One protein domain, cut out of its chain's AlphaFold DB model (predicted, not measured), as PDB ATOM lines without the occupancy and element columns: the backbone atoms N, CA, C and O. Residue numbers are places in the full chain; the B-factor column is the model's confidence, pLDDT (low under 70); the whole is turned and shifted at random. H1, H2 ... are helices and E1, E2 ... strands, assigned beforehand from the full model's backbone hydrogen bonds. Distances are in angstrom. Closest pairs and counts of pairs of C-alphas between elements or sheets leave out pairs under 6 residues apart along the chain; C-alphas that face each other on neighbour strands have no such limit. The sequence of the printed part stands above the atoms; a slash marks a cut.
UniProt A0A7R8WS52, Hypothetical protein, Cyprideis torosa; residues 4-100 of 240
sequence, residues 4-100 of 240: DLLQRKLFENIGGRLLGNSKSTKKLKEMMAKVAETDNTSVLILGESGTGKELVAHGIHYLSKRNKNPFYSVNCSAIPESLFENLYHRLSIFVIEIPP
ATOM      1  N   ASP A   4       4.336  36.249 144.246       72.00
ATOM      2  CA  ASP A   4       4.656  35.584 145.514       72.00
ATOM      3  C   ASP A   4       6.010  34.874 145.484       72.00
ATOM      4  O   ASP A   4       6.746  34.904 146.471       72.00
ATOM      5  N   LEU A   5       6.393  34.282 144.348       75.56
ATOM      6  CA  LEU A   5       7.703  33.642 144.204       75.56
ATOM      7  C   LEU A   5       8.836  34.673 144.259       75.56
ATOM      8  O   LEU A   5       9.868  34.418 144.878       75.56
ATOM      9  N   LEU A   6       8.644  35.843 143.642       78.94
ATOM     10  CA  LEU A   6       9.612  36.937 143.712       78.94
ATOM     11  C   LEU A   6       9.759  37.442 145.151       78.94
ATOM     12  O   LEU A   6      10.878  37.581 145.637       78.94
ATOM     13  N   GLN A   7       8.640  37.680 145.841       81.50
ATOM     14  CA  GLN A   7       8.657  38.153 147.228       81.50
ATOM     15  C   GLN A   7       9.319  37.138 148.168       81.50
ATOM     16  O   GLN A   7      10.071  37.539 149.054       81.50
ATOM     17  N   ARG A   8       9.100  35.831 147.957       78.62
ATOM     18  CA  ARG A   8       9.793  34.766 148.700       78.62
ATOM     19  C   ARG A   8      11.298  34.786 148.451       78.62
ATOM     20  O   ARG A   8      12.051  34.856 149.413       78.62
ATOM     21  N   LYS A   9      11.738  34.828 147.189       79.50
ATOM     22  CA  LYS A   9      13.173  34.882 146.852       79.50
ATOM     23  C   LYS A   9      13.867  36.116 147.426       79.50
ATOM     24  O   LYS A   9      14.964  35.995 147.963       79.50
ATOM     25  N   LEU A  10      13.230  37.286 147.338       78.00
ATOM     26  CA  LEU A  10      13.749  38.516 147.941       78.00
ATOM     27  C   LEU A  10      13.866  38.383 149.465       78.00
ATOM     28  O   LEU A  10      14.883  38.767 150.043       78.00
ATOM     29  N   PHE A  11      12.860  37.790 150.109       77.12
ATOM     30  CA  PHE A  11      12.863  37.595 151.554       77.12
ATOM     31  C   PHE A  11      13.944  36.605 152.003       77.12
ATOM     32  O   PHE A  11      14.680  36.903 152.934       77.12
ATOM     33  N   GLU A  12      14.081  35.465 151.328       76.38
ATOM     34  CA  GLU A  12      15.050  34.418 151.682       76.38
ATOM     35  C   GLU A  12      16.506  34.869 151.506       76.38
ATOM     36  O   GLU A  12      17.355  34.512 152.315       76.38
ATOM     37  N   ASN A  13      16.799  35.667 150.475       76.38
ATOM     38  CA  ASN A  13      18.180  36.026 150.137       76.38
ATOM     39  C   ASN A  13      18.625  37.387 150.693       76.38
ATOM     40  O   ASN A  13      19.817  37.600 150.883       76.38
ATOM     41  N   ILE A  14      17.693  38.317 150.926       74.81
ATOM     42  CA  ILE A  14      18.002  39.712 151.305       74.81
ATOM     43  C   ILE A  14      17.278  40.107 152.602       74.81
ATOM     44  O   ILE A  14      17.521  41.171 153.167       74.81
ATOM     45  N   GLY A  15      16.352  39.278 153.096       71.56
ATOM     46  CA  GLY A  15      15.546  39.602 154.274       71.56
ATOM     47  C   GLY A  15      14.532  40.725 154.035       71.56
ATOM     48  O   GLY A  15      14.058  41.336 154.997       71.56
ATOM     49  N   GLY A  16      14.205  41.033 152.773       72.69
ATOM     50  CA  GLY A  16      13.317  42.136 152.403       72.69
ATOM     51  C   GLY A  16      12.258  41.748 151.375       72.69
ATOM     52  O   GLY A  16      12.396  40.770 150.650       72.69
ATOM     53  N   ARG A  17      11.181  42.531 151.313       81.12
ATOM     54  CA  ARG A  17      10.088  42.378 150.345       81.12
ATOM     55  C   ARG A  17       9.816  43.714 149.674       81.12
ATOM     56  O   ARG A  17       9.926  44.761 150.307       81.12
ATOM     57  N   LEU A  18       9.455  43.681 148.394       83.00
ATOM     58  CA  LEU A  18       9.085  44.880 147.647       83.00
ATOM     59  C   LEU A  18       7.577  45.108 147.795       83.00
ATOM     60  O   LEU A  18       6.765  44.658 146.977       83.00
ATOM     61  N   LEU A  19       7.225  45.742 148.909       84.50
ATOM     62  CA  LEU A  19       5.858  45.985 149.361       84.50
ATOM     63  C   LEU A  19       5.343  47.340 148.865       84.50
ATOM     64  O   LEU A  19       6.131  48.217 148.517       84.50
ATOM     65  N   GLY A  20       4.018  47.478 148.813       84.25
ATOM     66  CA  GLY A  20       3.343  48.697 148.379       84.25
ATOM     67  C   GLY A  20       2.373  48.487 147.214       84.25
ATOM     68  O   GLY A  20       2.580  47.625 146.345       84.25
ATOM     69  N   ASN A  21       1.327  49.311 147.226       85.19
ATOM     70  CA  ASN A  21       0.184  49.330 146.316       85.19
ATOM     71  C   ASN A  21       0.011  50.676 145.590       85.19
ATOM     72  O   ASN A  21      -0.851  50.774 144.707       85.19
ATOM     73  N   SER A  22       0.828  51.682 145.918       91.94
ATOM     74  CA  SER A  22       0.849  52.986 145.256       91.94
ATOM     75  C   SER A  22       1.068  52.850 143.746       91.94
ATOM     76  O   SER A  22       1.675  51.890 143.249       91.94
ATOM     77  N   LYS A  23       0.582  53.838 142.984       92.44
ATOM     78  CA  LYS A  23       0.771  53.888 141.523       92.44
ATOM     79  C   LYS A  23       2.257  53.826 141.160       92.44
ATOM     80  O   LYS A  23       2.636  53.107 140.236       92.44
ATOM     81  N   SER A  24       3.093  54.517 141.929       91.94
ATOM     82  CA  SER A  24       4.538  54.555 141.725       91.94
ATOM     83  C   SER A  24       5.191  53.194 141.968       91.94
ATOM     84  O   SER A  24       5.992  52.747 141.148       91.94
ATOM     85  N   THR A  25       4.799  52.475 143.026       90.56
ATOM     86  CA  THR A  25       5.308  51.121 143.292       90.56
ATOM     87  C   THR A  25       4.840  50.110 142.235       90.56
ATOM     88  O   THR A  25       5.609  49.228 141.846       90.56
ATOM     89  N   LYS A  26       3.614  50.240 141.707       90.88
ATOM     90  CA  LYS A  26       3.137  49.414 140.579       90.88
ATOM     91  C   LYS A  26       3.955  49.663 139.311       90.88
ATOM     92  O   LYS A  26       4.486  48.713 138.740       90.88
ATOM     93  N   LYS A  27       4.153  50.932 138.940       92.69
ATOM     94  CA  LYS A  27       4.990  51.329 137.797       92.69
ATOM     95  C   LYS A  27       6.430  50.822 137.942       92.69
ATOM     96  O   LYS A  27       6.994  50.304 136.983       92.69
ATOM     97  N   LEU A  28       7.004  50.901 139.144       92.94
ATOM     98  CA  LEU A  28       8.329  50.358 139.451       92.94
ATOM     99  C   LEU A  28       8.400  48.850 139.160       92.94
ATOM    100  O   LEU A  28       9.298  48.408 138.445       92.94
ATOM    101  N   LYS A  29       7.432  48.065 139.654       90.62
ATOM    102  CA  LYS A  29       7.354  46.613 139.405       90.62
ATOM    103  C   LYS A  29       7.246  46.292 137.908       90.62
ATOM    104  O   LYS A  29       7.908  45.372 137.435       90.62
ATOM    105  N   GLU A  30       6.462  47.062 137.157       91.81
ATOM    106  CA  GLU A  30       6.338  46.908 135.701       91.81
ATOM    107  C   GLU A  30       7.646  47.221 134.962       91.81
ATOM    108  O   GLU A  30       8.039  46.482 134.061       91.81
ATOM    109  N   MET A  31       8.346  48.293 135.344       92.88
ATOM    110  CA  MET A  31       9.644  48.644 134.758       92.88
ATOM    111  C   MET A  31      10.698  47.570 135.045       92.88
ATOM    112  O   MET A  31      11.437  47.187 134.138       92.88
ATOM    113  N   MET A  32      10.726  47.037 136.272       93.44
ATOM    114  CA  MET A  32      11.598  45.917 136.647       93.44
ATOM    115  C   MET A  32      11.328  44.676 135.790       93.44
ATOM    116  O   MET A  32      12.271  44.053 135.310       93.44
ATOM    117  N   ALA A  33      10.056  44.329 135.582       91.75
ATOM    118  CA  ALA A  33       9.656  43.209 134.737       91.75
ATOM    119  C   ALA A  33      10.123  43.392 133.285       91.75
ATOM    120  O   ALA A  33      10.766  42.501 132.737       91.75
ATOM    121  N   LYS A  34       9.871  44.568 132.694       91.69
ATOM    122  CA  LYS A  34      10.265  44.875 131.311       91.69
ATOM    123  C   LYS A  34      11.772  44.781 131.102       91.69
ATOM    124  O   LYS A  34      12.221  44.176 130.134       91.69
ATOM    125  N   VAL A  35      12.567  45.362 132.001       92.62
ATOM    126  CA  VAL A  35      14.026  45.354 131.835       92.62
ATOM    127  C   VAL A  35      14.629  43.969 132.087       92.62
ATOM    128  O   VAL A  35      15.605  43.600 131.438       92.62
ATOM    129  N   ALA A  36      14.017  43.165 132.962       92.38
ATOM    130  CA  ALA A  36      14.462  41.806 133.260       92.38
ATOM    131  C   ALA A  36      14.341  40.837 132.066       92.38
ATOM    132  O   ALA A  36      15.064  39.840 132.016       92.38
ATOM    133  N   GLU A  37      13.466  41.120 131.097       90.94
ATOM    134  CA  GLU A  37      13.323  40.328 129.865       90.94
ATOM    135  C   GLU A  37      14.459  40.567 128.858       90.94
ATOM    136  O   GLU A  37      14.640  39.777 127.927       90.94
ATOM    137  N   THR A  38      15.244  41.632 129.048       89.12
ATOM    138  CA  THR A  38      16.321  42.013 128.133       89.12
ATOM    139  C   THR A  38      17.654  41.362 128.508       89.12
ATOM    140  O   THR A  38      18.044  41.304 129.673       89.12
ATOM    141  N   ASP A  39      18.387  40.883 127.501       77.81
ATOM    142  CA  ASP A  39      19.579  40.060 127.719       77.81
ATOM    143  C   ASP A  39      20.884  40.856 127.828       77.81
ATOM    144  O   ASP A  39      21.906  40.235 128.087       77.81
ATOM    145  N   ASN A  40      20.913  42.183 127.630       81.44
ATOM    146  CA  ASN A  40      22.163  42.956 127.742       81.44
ATOM    147  C   ASN A  40      21.980  44.459 128.024       81.44
ATOM    148  O   ASN A  40      22.732  45.291 127.520       81.44
ATOM    149  N   THR A  41      20.972  44.813 128.819       87.69
ATOM    150  CA  THR A  41      20.686  46.212 129.165       87.69
ATOM    151  C   THR A  41      21.329  46.571 130.500       87.69
ATOM    152  O   THR A  41      21.088  45.903 131.507       87.69
ATOM    153  N   SER A  42      22.136  47.634 130.526       89.06
ATOM    154  CA  SER A  42      22.592  48.243 131.775       89.06
ATOM    155  C   SER A  42      21.452  49.038 132.414       89.06
ATOM    156  O   SER A  42      20.738  49.786 131.742       89.06
ATOM    157  N   VAL A  43      21.264  48.839 133.720       91.25
ATOM    158  CA  VAL A  43      20.192  49.476 134.489       91.25
ATOM    159  C   VAL A  43      20.795  50.405 135.527       91.25
ATOM    160  O   VAL A  43      21.582  49.970 136.368       91.25
ATOM    161  N   LEU A  44      20.377  51.666 135.498       91.44
ATOM    162  CA  LEU A  44      20.701  52.659 136.510       91.44
ATOM    163  C   LEU A  44      19.508  52.818 137.455       91.44
ATOM    164  O   LEU A  44      18.423  53.217 137.033       91.44
ATOM    165  N   ILE A  45      19.704  52.505 138.735       93.50
ATOM    166  CA  ILE A  45      18.664  52.639 139.762       93.50
ATOM    167  C   ILE A  45      18.938  53.902 140.578       93.50
ATOM    168  O   ILE A  45      19.904  53.963 141.340       93.50
ATOM    169  N   LEU A  46      18.061  54.890 140.444       91.88
ATOM    170  CA  LEU A  46      18.122  56.157 141.164       91.88
ATOM    171  C   LEU A  46      17.134  56.163 142.332       91.88
ATOM    172  O   LEU A  46      16.109  55.482 142.320       91.88
ATOM    173  N   GLY A  47      17.446  56.941 143.361       93.06
ATOM    174  CA  GLY A  47      16.563  57.145 144.504       93.06
ATOM    175  C   GLY A  47      17.329  57.509 145.766       93.06
ATOM    176  O   GLY A  47      18.532  57.261 145.881       93.06
ATOM    177  N   GLU A  48      16.619  58.050 146.749       92.38
ATOM    178  CA  GLU A  48      17.203  58.474 148.022       92.38
ATOM    179  C   GLU A  48      17.753  57.304 148.855       92.38
ATOM    180  O   GLU A  48      17.549  56.116 148.560       92.38
ATOM    181  N   SER A  49      18.493  57.625 149.916       87.69
ATOM    182  CA  SER A  49      18.943  56.623 150.882       87.69
ATOM    183  C   SER A  49      17.743  55.940 151.550       87.69
ATOM    184  O   SER A  49      16.770  56.580 151.933       87.69
ATOM    185  N   GLY A  50      17.805  54.612 151.679       88.00
ATOM    186  CA  GLY A  50      16.780  53.839 152.387       88.00
ATOM    187  C   GLY A  50      15.472  53.593 151.622       88.00
ATOM    188  O   GLY A  50      14.525  53.098 152.222       88.00
ATOM    189  N   THR A  51      15.395  53.889 150.319       92.19
ATOM    190  CA  THR A  51      14.197  53.639 149.481       92.19
ATOM    191  C   THR A  51      14.057  52.200 148.971       92.19
ATOM    192  O   THR A  51      12.966  51.814 148.546       92.19
ATOM    193  N   GLY A  52      15.132  51.401 149.029       91.00
ATOM    194  CA  GLY A  52      15.139  49.994 148.601       91.00
ATOM    195  C   GLY A  52      15.835  49.705 147.264       91.00
ATOM    196  O   GLY A  52      15.491  48.724 146.614       91.00
ATOM    197  N   LYS A  53      16.819  50.517 146.849       92.69
ATOM    198  CA  LYS A  53      17.577  50.323 145.591       92.69
ATOM    199  C   LYS A  53      18.142  48.908 145.408       92.69
ATOM    200  O   LYS A  53      18.034  48.337 144.329       92.69
ATOM    201  N   GLU A  54      18.685  48.325 146.471       91.12
ATOM    202  CA  GLU A  54      19.224  46.961 146.454       91.12
ATOM    203  C   GLU A  54      18.132  45.911 146.192       91.12
ATOM    204  O   GLU A  54      18.301  45.045 145.337       91.12
ATOM    205  N   LEU A  55      16.958  46.048 146.822       92.38
ATOM    206  CA  LEU A  55      15.814  45.163 146.565       92.38
ATOM    207  C   LEU A  55      15.359  45.227 145.105       92.38
ATOM    208  O   LEU A  55      14.974  44.205 144.541       92.38
ATOM    209  N   VAL A  56      15.420  46.406 144.482       93.62
ATOM    210  CA  VAL A  56      15.115  46.561 143.054       93.62
ATOM    211  C   VAL A  56      16.158  45.849 142.194       93.62
ATOM    212  O   VAL A  56      15.775  45.083 141.313       93.62
ATOM    213  N   ALA A  57      17.452  46.025 142.473       93.50
ATOM    214  CA  ALA A  57      18.528  45.372 141.721       93.50
ATOM    215  C   ALA A  57      18.414  43.839 141.764       93.50
ATOM    216  O   ALA A  57      18.399  43.175 140.724       93.50
ATOM    217  N   HIS A  58      18.247  43.280 142.962       92.88
ATOM    218  CA  HIS A  58      18.020  41.847 143.119       92.88
ATOM    219  C   HIS A  58      16.690  41.397 142.511       92.88
ATOM    220  O   HIS A  58      16.610  40.317 141.929       92.88
ATOM    221  N   GLY A  59      15.639  42.213 142.613       92.25
ATOM    222  CA  GLY A  59      14.341  41.905 142.026       92.25
ATOM    223  C   GLY A  59      14.422  41.749 140.509       92.25
ATOM    224  O   GLY A  59      13.903  40.775 139.970       92.25
ATOM    225  N   ILE A  60      15.144  42.647 139.833       93.06
ATOM    226  CA  ILE A  60      15.426  42.544 138.393       93.06
ATOM    227  C   ILE A  60      16.194  41.257 138.094       93.06
ATOM    228  O   ILE A  60      15.811  40.507 137.197       93.06
ATOM    229  N   HIS A  61      17.239  40.954 138.868       92.88
ATOM    230  CA  HIS A  61      18.008  39.725 138.690       92.88
ATOM    231  C   HIS A  61      17.131  38.467 138.809       92.88
ATOM    232  O   HIS A  61      17.174  37.614 137.921       92.88
ATOM    233  N   TYR A  62      16.288  38.370 139.842       91.44
ATOM    234  CA  TYR A  62      15.403  37.218 140.048       91.44
ATOM    235  C   TYR A  62      14.310  37.076 138.987       91.44
ATOM    236  O   TYR A  62      13.886  35.950 138.701       91.44
ATOM    237  N   LEU A  63      13.862  38.191 138.407       90.69
ATOM    238  CA  LEU A  63      12.916  38.208 137.292       90.69
ATOM    239  C   LEU A  63      13.571  37.854 135.951       90.69
ATOM    240  O   LEU A  63      12.880  37.403 135.043       90.69
ATOM    241  N   SER A  64      14.886  38.035 135.823       91.94
ATOM    242  CA  SER A  64      15.592  37.830 134.560       91.94
ATOM    243  C   SER A  64      15.823  36.356 134.222       91.94
ATOM    244  O   SER A  64      15.788  35.472 135.085       91.94
ATOM    245  N   LYS A  65      16.195  36.087 132.963       90.69
ATOM    246  CA  LYS A  65      16.646  34.753 132.513       90.69
ATOM    247  C   LYS A  65      17.903  34.261 133.247       90.69
ATOM    248  O   LYS A  65      18.210  33.074 133.222       90.69
ATOM    249  N   ARG A  66      18.627  35.170 133.912       90.69
ATOM    250  CA  ARG A  66      19.887  34.912 134.625       90.69
ATOM    251  C   ARG A  66      19.682  34.615 136.113       90.69
ATOM    252  O   ARG A  66      20.664  34.529 136.837       90.69
ATOM    253  N   ASN A  67      18.445  34.440 136.577       90.75
ATOM    254  CA  ASN A  67      18.104  34.266 137.994       90.75
ATOM    255  C   ASN A  67      18.686  33.020 138.696       90.75
ATOM    256  O   ASN A  67      18.508  32.872 139.904       90.75
ATOM    257  N   LYS A  68      19.307  32.102 137.945       90.50
ATOM    258  CA  LYS A  68      20.038  30.936 138.470       90.50
ATOM    259  C   LYS A  68      21.535  31.203 138.646       90.50
ATOM    260  O   LYS A  68      22.211  30.415 139.296       90.50
ATOM    261  N   ASN A  69      22.047  32.272 138.043       92.56
ATOM    262  CA  ASN A  69      23.454  32.646 138.127       92.56
ATOM    263  C   ASN A  69      23.700  33.456 139.408       92.56
ATOM    264  O   ASN A  69      22.771  34.088 139.909       92.56
ATOM    265  N   PRO A  70      24.934  33.479 139.936       91.75
ATOM    266  CA  PRO A  70      25.254  34.292 141.103       91.75
ATOM    267  C   PRO A  70      25.032  35.787 140.834       91.75
ATOM    268  O   PRO A  70      25.345  36.301 139.758       91.75
ATOM    269  N   PHE A  71      24.511  36.486 141.844       91.56
ATOM    270  CA  PHE A  71      24.415  37.942 141.873       91.56
ATOM    271  C   PHE A  71      25.564  38.502 142.711       91.56
ATOM    272  O   PHE A  71      25.655  38.220 143.904       91.56
ATOM    273  N   TYR A  72      26.436  39.295 142.091       90.69
ATOM    274  CA  TYR A  72      27.556  39.940 142.771       90.69
ATOM    275  C   TYR A  72      27.234  41.413 143.026       90.69
ATOM    276  O   TYR A  72      27.064  42.188 142.086       90.69
ATOM    277  N   SER A  73      27.169  41.798 144.300       88.25
ATOM    278  CA  SER A  73      26.993  43.184 144.739       88.25
ATOM    279  C   SER A  73      28.327  43.780 145.184       88.25
ATOM    280  O   SER A  73      29.005  43.207 146.036       88.25
ATOM    281  N   VAL A  74      28.681  44.955 144.661       86.00
ATOM    282  CA  VAL A  74      29.866  45.715 145.083       86.00
ATOM    283  C   VAL A  74      29.410  47.083 145.572       86.00
ATOM    284  O   VAL A  74      28.726  47.805 144.850       86.00
ATOM    285  N   ASN A  75      29.771  47.437 146.806       82.69
ATOM    286  CA  ASN A  75      29.537  48.779 147.324       82.69
ATOM    287  C   ASN A  75      30.679  49.699 146.880       82.69
ATOM    288  O   ASN A  75      31.838  49.483 147.230       82.69
ATOM    289  N   CYS A  76      30.329  50.732 146.122       80.31
ATOM    290  CA  CYS A  76      31.279  51.670 145.542       80.31
ATOM    291  C   CYS A  76      31.549  52.900 146.422       80.31
ATOM    292  O   CYS A  76      32.127  53.861 145.930       80.31
ATOM    293  N   SER A  77      31.167  52.907 147.706       77.81
ATOM    294  CA  SER A  77      31.347  54.068 148.598       77.81
ATOM    295  C   SER A  77      32.804  54.511 148.784       77.81
ATOM    296  O   SER A  77      33.042  55.609 149.270       77.81
ATOM    297  N   ALA A  78      33.769  53.662 148.424       74.62
ATOM    298  CA  ALA A  78      35.201  53.957 148.460       74.62
ATOM    299  C   ALA A  78      35.813  54.215 147.065       74.62
ATOM    300  O   ALA A  78      37.031  54.342 146.951       74.62
ATOM    301  N   ILE A  79      35.002  54.252 145.999       76.56
ATOM    302  CA  ILE A  79      35.481  54.525 144.638       76.56
ATOM    303  C   ILE A  79      35.591  56.047 144.433       76.56
ATOM    304  O   ILE A  79      34.623  56.753 144.711       76.56
ATOM    305  N   PRO A  80      36.726  56.563 143.920       79.75
ATOM    306  CA  PRO A  80      36.892  57.986 143.618       79.75
ATOM    307  C   PRO A  80      35.865  58.511 142.602       79.75
ATOM    308  O   PRO A  80      35.559  57.836 141.617       79.75
ATOM    309  N   GLU A  81      35.397  59.748 142.791       74.44
ATOM    310  CA  GLU A  81      34.359  60.392 141.961       74.44
ATOM    311  C   GLU A  81      34.708  60.439 140.463       74.44
ATOM    312  O   GLU A  81      33.850  60.191 139.617       74.44
ATOM    313  N   SER A  82      35.984  60.639 140.120       77.12
ATOM    314  CA  SER A  82      36.463  60.690 138.729       77.12
ATOM    315  C   SER A  82      36.259  59.384 137.948       77.12
ATOM    316  O   SER A  82      36.120  59.391 136.722       77.12
ATOM    317  N   LEU A  83      36.205  58.236 138.635       70.81
ATOM    318  CA  LEU A  83      35.885  56.957 137.999       70.81
ATOM    319  C   LEU A  83      34.372  56.805 137.781       70.81
ATOM    320  O   LEU A  83      33.942  56.124 136.850       70.81
ATOM    321  N   PHE A  84      33.565  57.458 138.617       71.12
ATOM    322  CA  PHE A  84      32.111  57.379 138.578       71.12
ATOM    323  C   PHE A  84      31.523  58.118 137.370       71.12
ATOM    324  O   PHE A  84      30.649  57.573 136.695       71.12
ATOM    325  N   GLU A  85      32.047  59.300 137.030       68.94
ATOM    326  CA  GLU A  85      31.622  60.060 135.839       68.94
ATOM    327  C   GLU A  85      31.798  59.247 134.548       68.94
ATOM    328  O   GLU A  85      30.884  59.132 133.729       68.94
ATOM    329  N   ASN A  86      32.946  58.581 134.403       69.25
ATOM    330  CA  ASN A  86      33.237  57.729 133.249       69.25
ATOM    331  C   ASN A  86      32.293  56.515 133.143       69.25
ATOM    332  O   ASN A  86      31.973  56.056 132.042       69.25
ATOM    333  N   LEU A  87      31.839  55.977 134.279       68.00
ATOM    334  CA  LEU A  87      30.874  54.877 134.333       68.00
ATOM    335  C   LEU A  87      29.450  55.351 134.012       68.00
ATOM    336  O   LEU A  87      28.715  54.645 133.318       68.00
ATOM    337  N   TYR A  88      29.070  56.552 134.450       69.75
ATOM    338  CA  TYR A  88      27.729  57.106 134.264       69.75
ATOM    339  C   TYR A  88      27.314  57.161 132.784       69.75
ATOM    340  O   TYR A  88      26.239  56.681 132.411       69.75
ATOM    341  N   HIS A  89      28.207  57.631 131.909       66.75
ATOM    342  CA  HIS A  89      27.942  57.730 130.467       66.75
ATOM    343  C   HIS A  89      27.795  56.373 129.759       66.75
ATOM    344  O   HIS A  89      27.256  56.307 128.658       66.75
ATOM    345  N   ARG A  90      28.241  55.276 130.385       68.62
ATOM    346  CA  ARG A  90      28.214  53.919 129.809       68.62
ATOM    347  C   ARG A  90      27.120  53.027 130.403       68.62
ATOM    348  O   ARG A  90      26.810  51.982 129.832       68.62
ATOM    349  N   LEU A  91      26.541  53.412 131.542       67.88
ATOM    350  CA  LEU A  91      25.585  52.598 132.307       67.88
ATOM    351  C   LEU A  91      24.113  53.016 132.136       67.88
ATOM    352  O   LEU A  91      23.226  52.306 132.600       67.88
ATOM    353  N   SER A  92      23.838  54.132 131.461       62.38
ATOM    354  CA  SER A  92      22.525  54.798 131.480       62.38
ATOM    355  C   SER A  92      21.577  54.381 130.345       62.38
ATOM    356  O   SER A  92      20.889  55.229 129.782       62.38
ATOM    357  N   ILE A  93      21.532  53.095 129.972       80.06
ATOM    358  CA  ILE A  93      20.615  52.640 128.905       80.06
ATOM    359  C   ILE A  93      19.166  52.602 129.411       80.06
ATOM    360  O   ILE A  93      18.254  53.023 128.702       80.06
ATOM    361  N   PHE A  94      18.941  52.123 130.637       89.31
ATOM    362  CA  PHE A  94      17.609  52.075 131.242       89.31
ATOM    363  C   PHE A  94      17.631  52.631 132.666       89.31
ATOM    364  O   PHE A  94      18.340  52.113 133.528       89.31
ATOM    365  N   VAL A  95      16.837  53.670 132.928       91.38
ATOM    366  CA  VAL A  95      16.785  54.343 134.233       91.38
ATOM    367  C   VAL A  95      15.523  53.932 134.989       91.38
ATOM    368  O   VAL A  95      14.412  54.020 134.466       91.38
ATOM    369  N   ILE A  96      15.696  53.483 136.231       93.25
ATOM    370  CA  ILE A  96      14.611  53.193 137.172       93.25
ATOM    371  C   ILE A  96      14.742  54.137 138.358       93.25
ATOM    372  O   ILE A  96      15.691  54.043 139.134       93.25
ATOM    373  N   GLU A  97      13.761  55.013 138.527       93.62
ATOM    374  CA  GLU A  97      13.698  55.933 139.660       93.62
ATOM    375  C   GLU A  97      12.775  55.379 140.743       93.62
ATOM    376  O   GLU A  97      11.617  55.036 140.488       93.62
ATOM    377  N   ILE A  98      13.293  55.280 141.966       94.75
ATOM    378  CA  ILE A  98      12.517  54.893 143.140       94.75
ATOM    379  C   ILE A  98      12.136  56.167 143.896       94.75
ATOM    380  O   ILE A  98      13.030  56.821 144.450       94.75
ATOM    381  N   PRO A  99      10.838  56.506 143.979       93.19
ATOM    382  CA  PRO A  99      10.409  57.689 144.705       93.19
ATOM    383  C   PRO A  99      10.667  57.531 146.211       93.19
ATOM    384  O   PRO A  99      10.605  56.411 146.755       93.19
ATOM    385  N   PRO A 100      10.930  58.642 146.915       94.00
ATOM    386  CA  PRO A 100      10.992  58.630 148.363       94.00
ATOM    387  C   PRO A 100       9.635  58.230 148.950       94.00
ATOM    388  O   PRO A 100       8.582  58.377 148.334       94.00
TER     389      PRO A 100
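What this domain is: This is residues 4 to 100 of the 240 residues of the protein "Hypothetical protein" of Cyprideis torosa (UniProt A0A7R8WS52). Helix H3 sits near the middle, with H1 and H2 each packed on it and a small ribbon of two parallel strands, E1 and E2, beside H2 and H3. H4 lies far out at the other end of the model from H1; the long link from H3 leads out to it, residues 77 to 83 stand free, and a tight link leads back to E2. The printed part has 97 residues with four named helices and two named strands, in the order H1, H2, E1, H3, H4, E2, and its class is mostly helix. The whole is compact, with a radius of gyration of the C-alphas of 13.7 A and spans of 41 by 31 by 24 A.

How they stand to each other: H1, residues 4 to 14, touches H3, residues 53 to 63, at a steep tilt of 52 degrees, opposite ways; their closest C-alphas, of Leu 10 and Gly 59, are 6.8 A apart. H2, residues 23 to 36, is apart from H1. With its residues 32 to 36 alone, H2 touches H3 at a steep tilt of 50 degrees, the same way, and the closest C-alphas, of Ala 36 and Ile 60, are 5.3 A apart. E1, residues 43 to 47, and E2, residues 94 to 98, are parallel neighbours at 23 degrees, with N 44 and O 94 at 2.9 A and N 98 and O 46 at 2.8 A, within hydrogen-bond range. The closest C-alphas of H2 and E2, of Met 31 and Ile 96, are 7.2 A apart; those of E1 and H3, of Ile 45 and Lys 53, are 6.4 A apart. H4, residues 81 to 91, touches no helix; its closest C-alpha to E1 is that of Leu 91, 6.4 A from that of Leu 44. E1, H3, H4 and E2 form a strand-helix-strand unit, two parallel neighbour strands with helices between them along the chain. Every O i to N i+4 pair is within hydrogen-bond range in H1, H2 and H3, but 4 of 7 in H4.

Where its parts are: H1 begins at C-alpha 4, (4.656, 35.584, 145.514), and is 15.1 A long. H2 is the longest helix, 20.0 A. E1 measures 13.1 A, and H3, which begins at C-alpha 53, (17.577, 50.323, 145.591), measures 15.4 A. H4 is 15.2 A long, and E2, 13.2 A, ends at C-alpha 98, (12.517, 54.893, 143.140).

The domain as a whole: The two C-alphas farthest apart, of Asp 4 and Ser 82, are 41.1 A apart. The printed part has no cut. The link from H3 to H4, residues 64 to 80, is long. The mean pLDDT of the printed part is 85.2, and residues 85 to 92 are under 70.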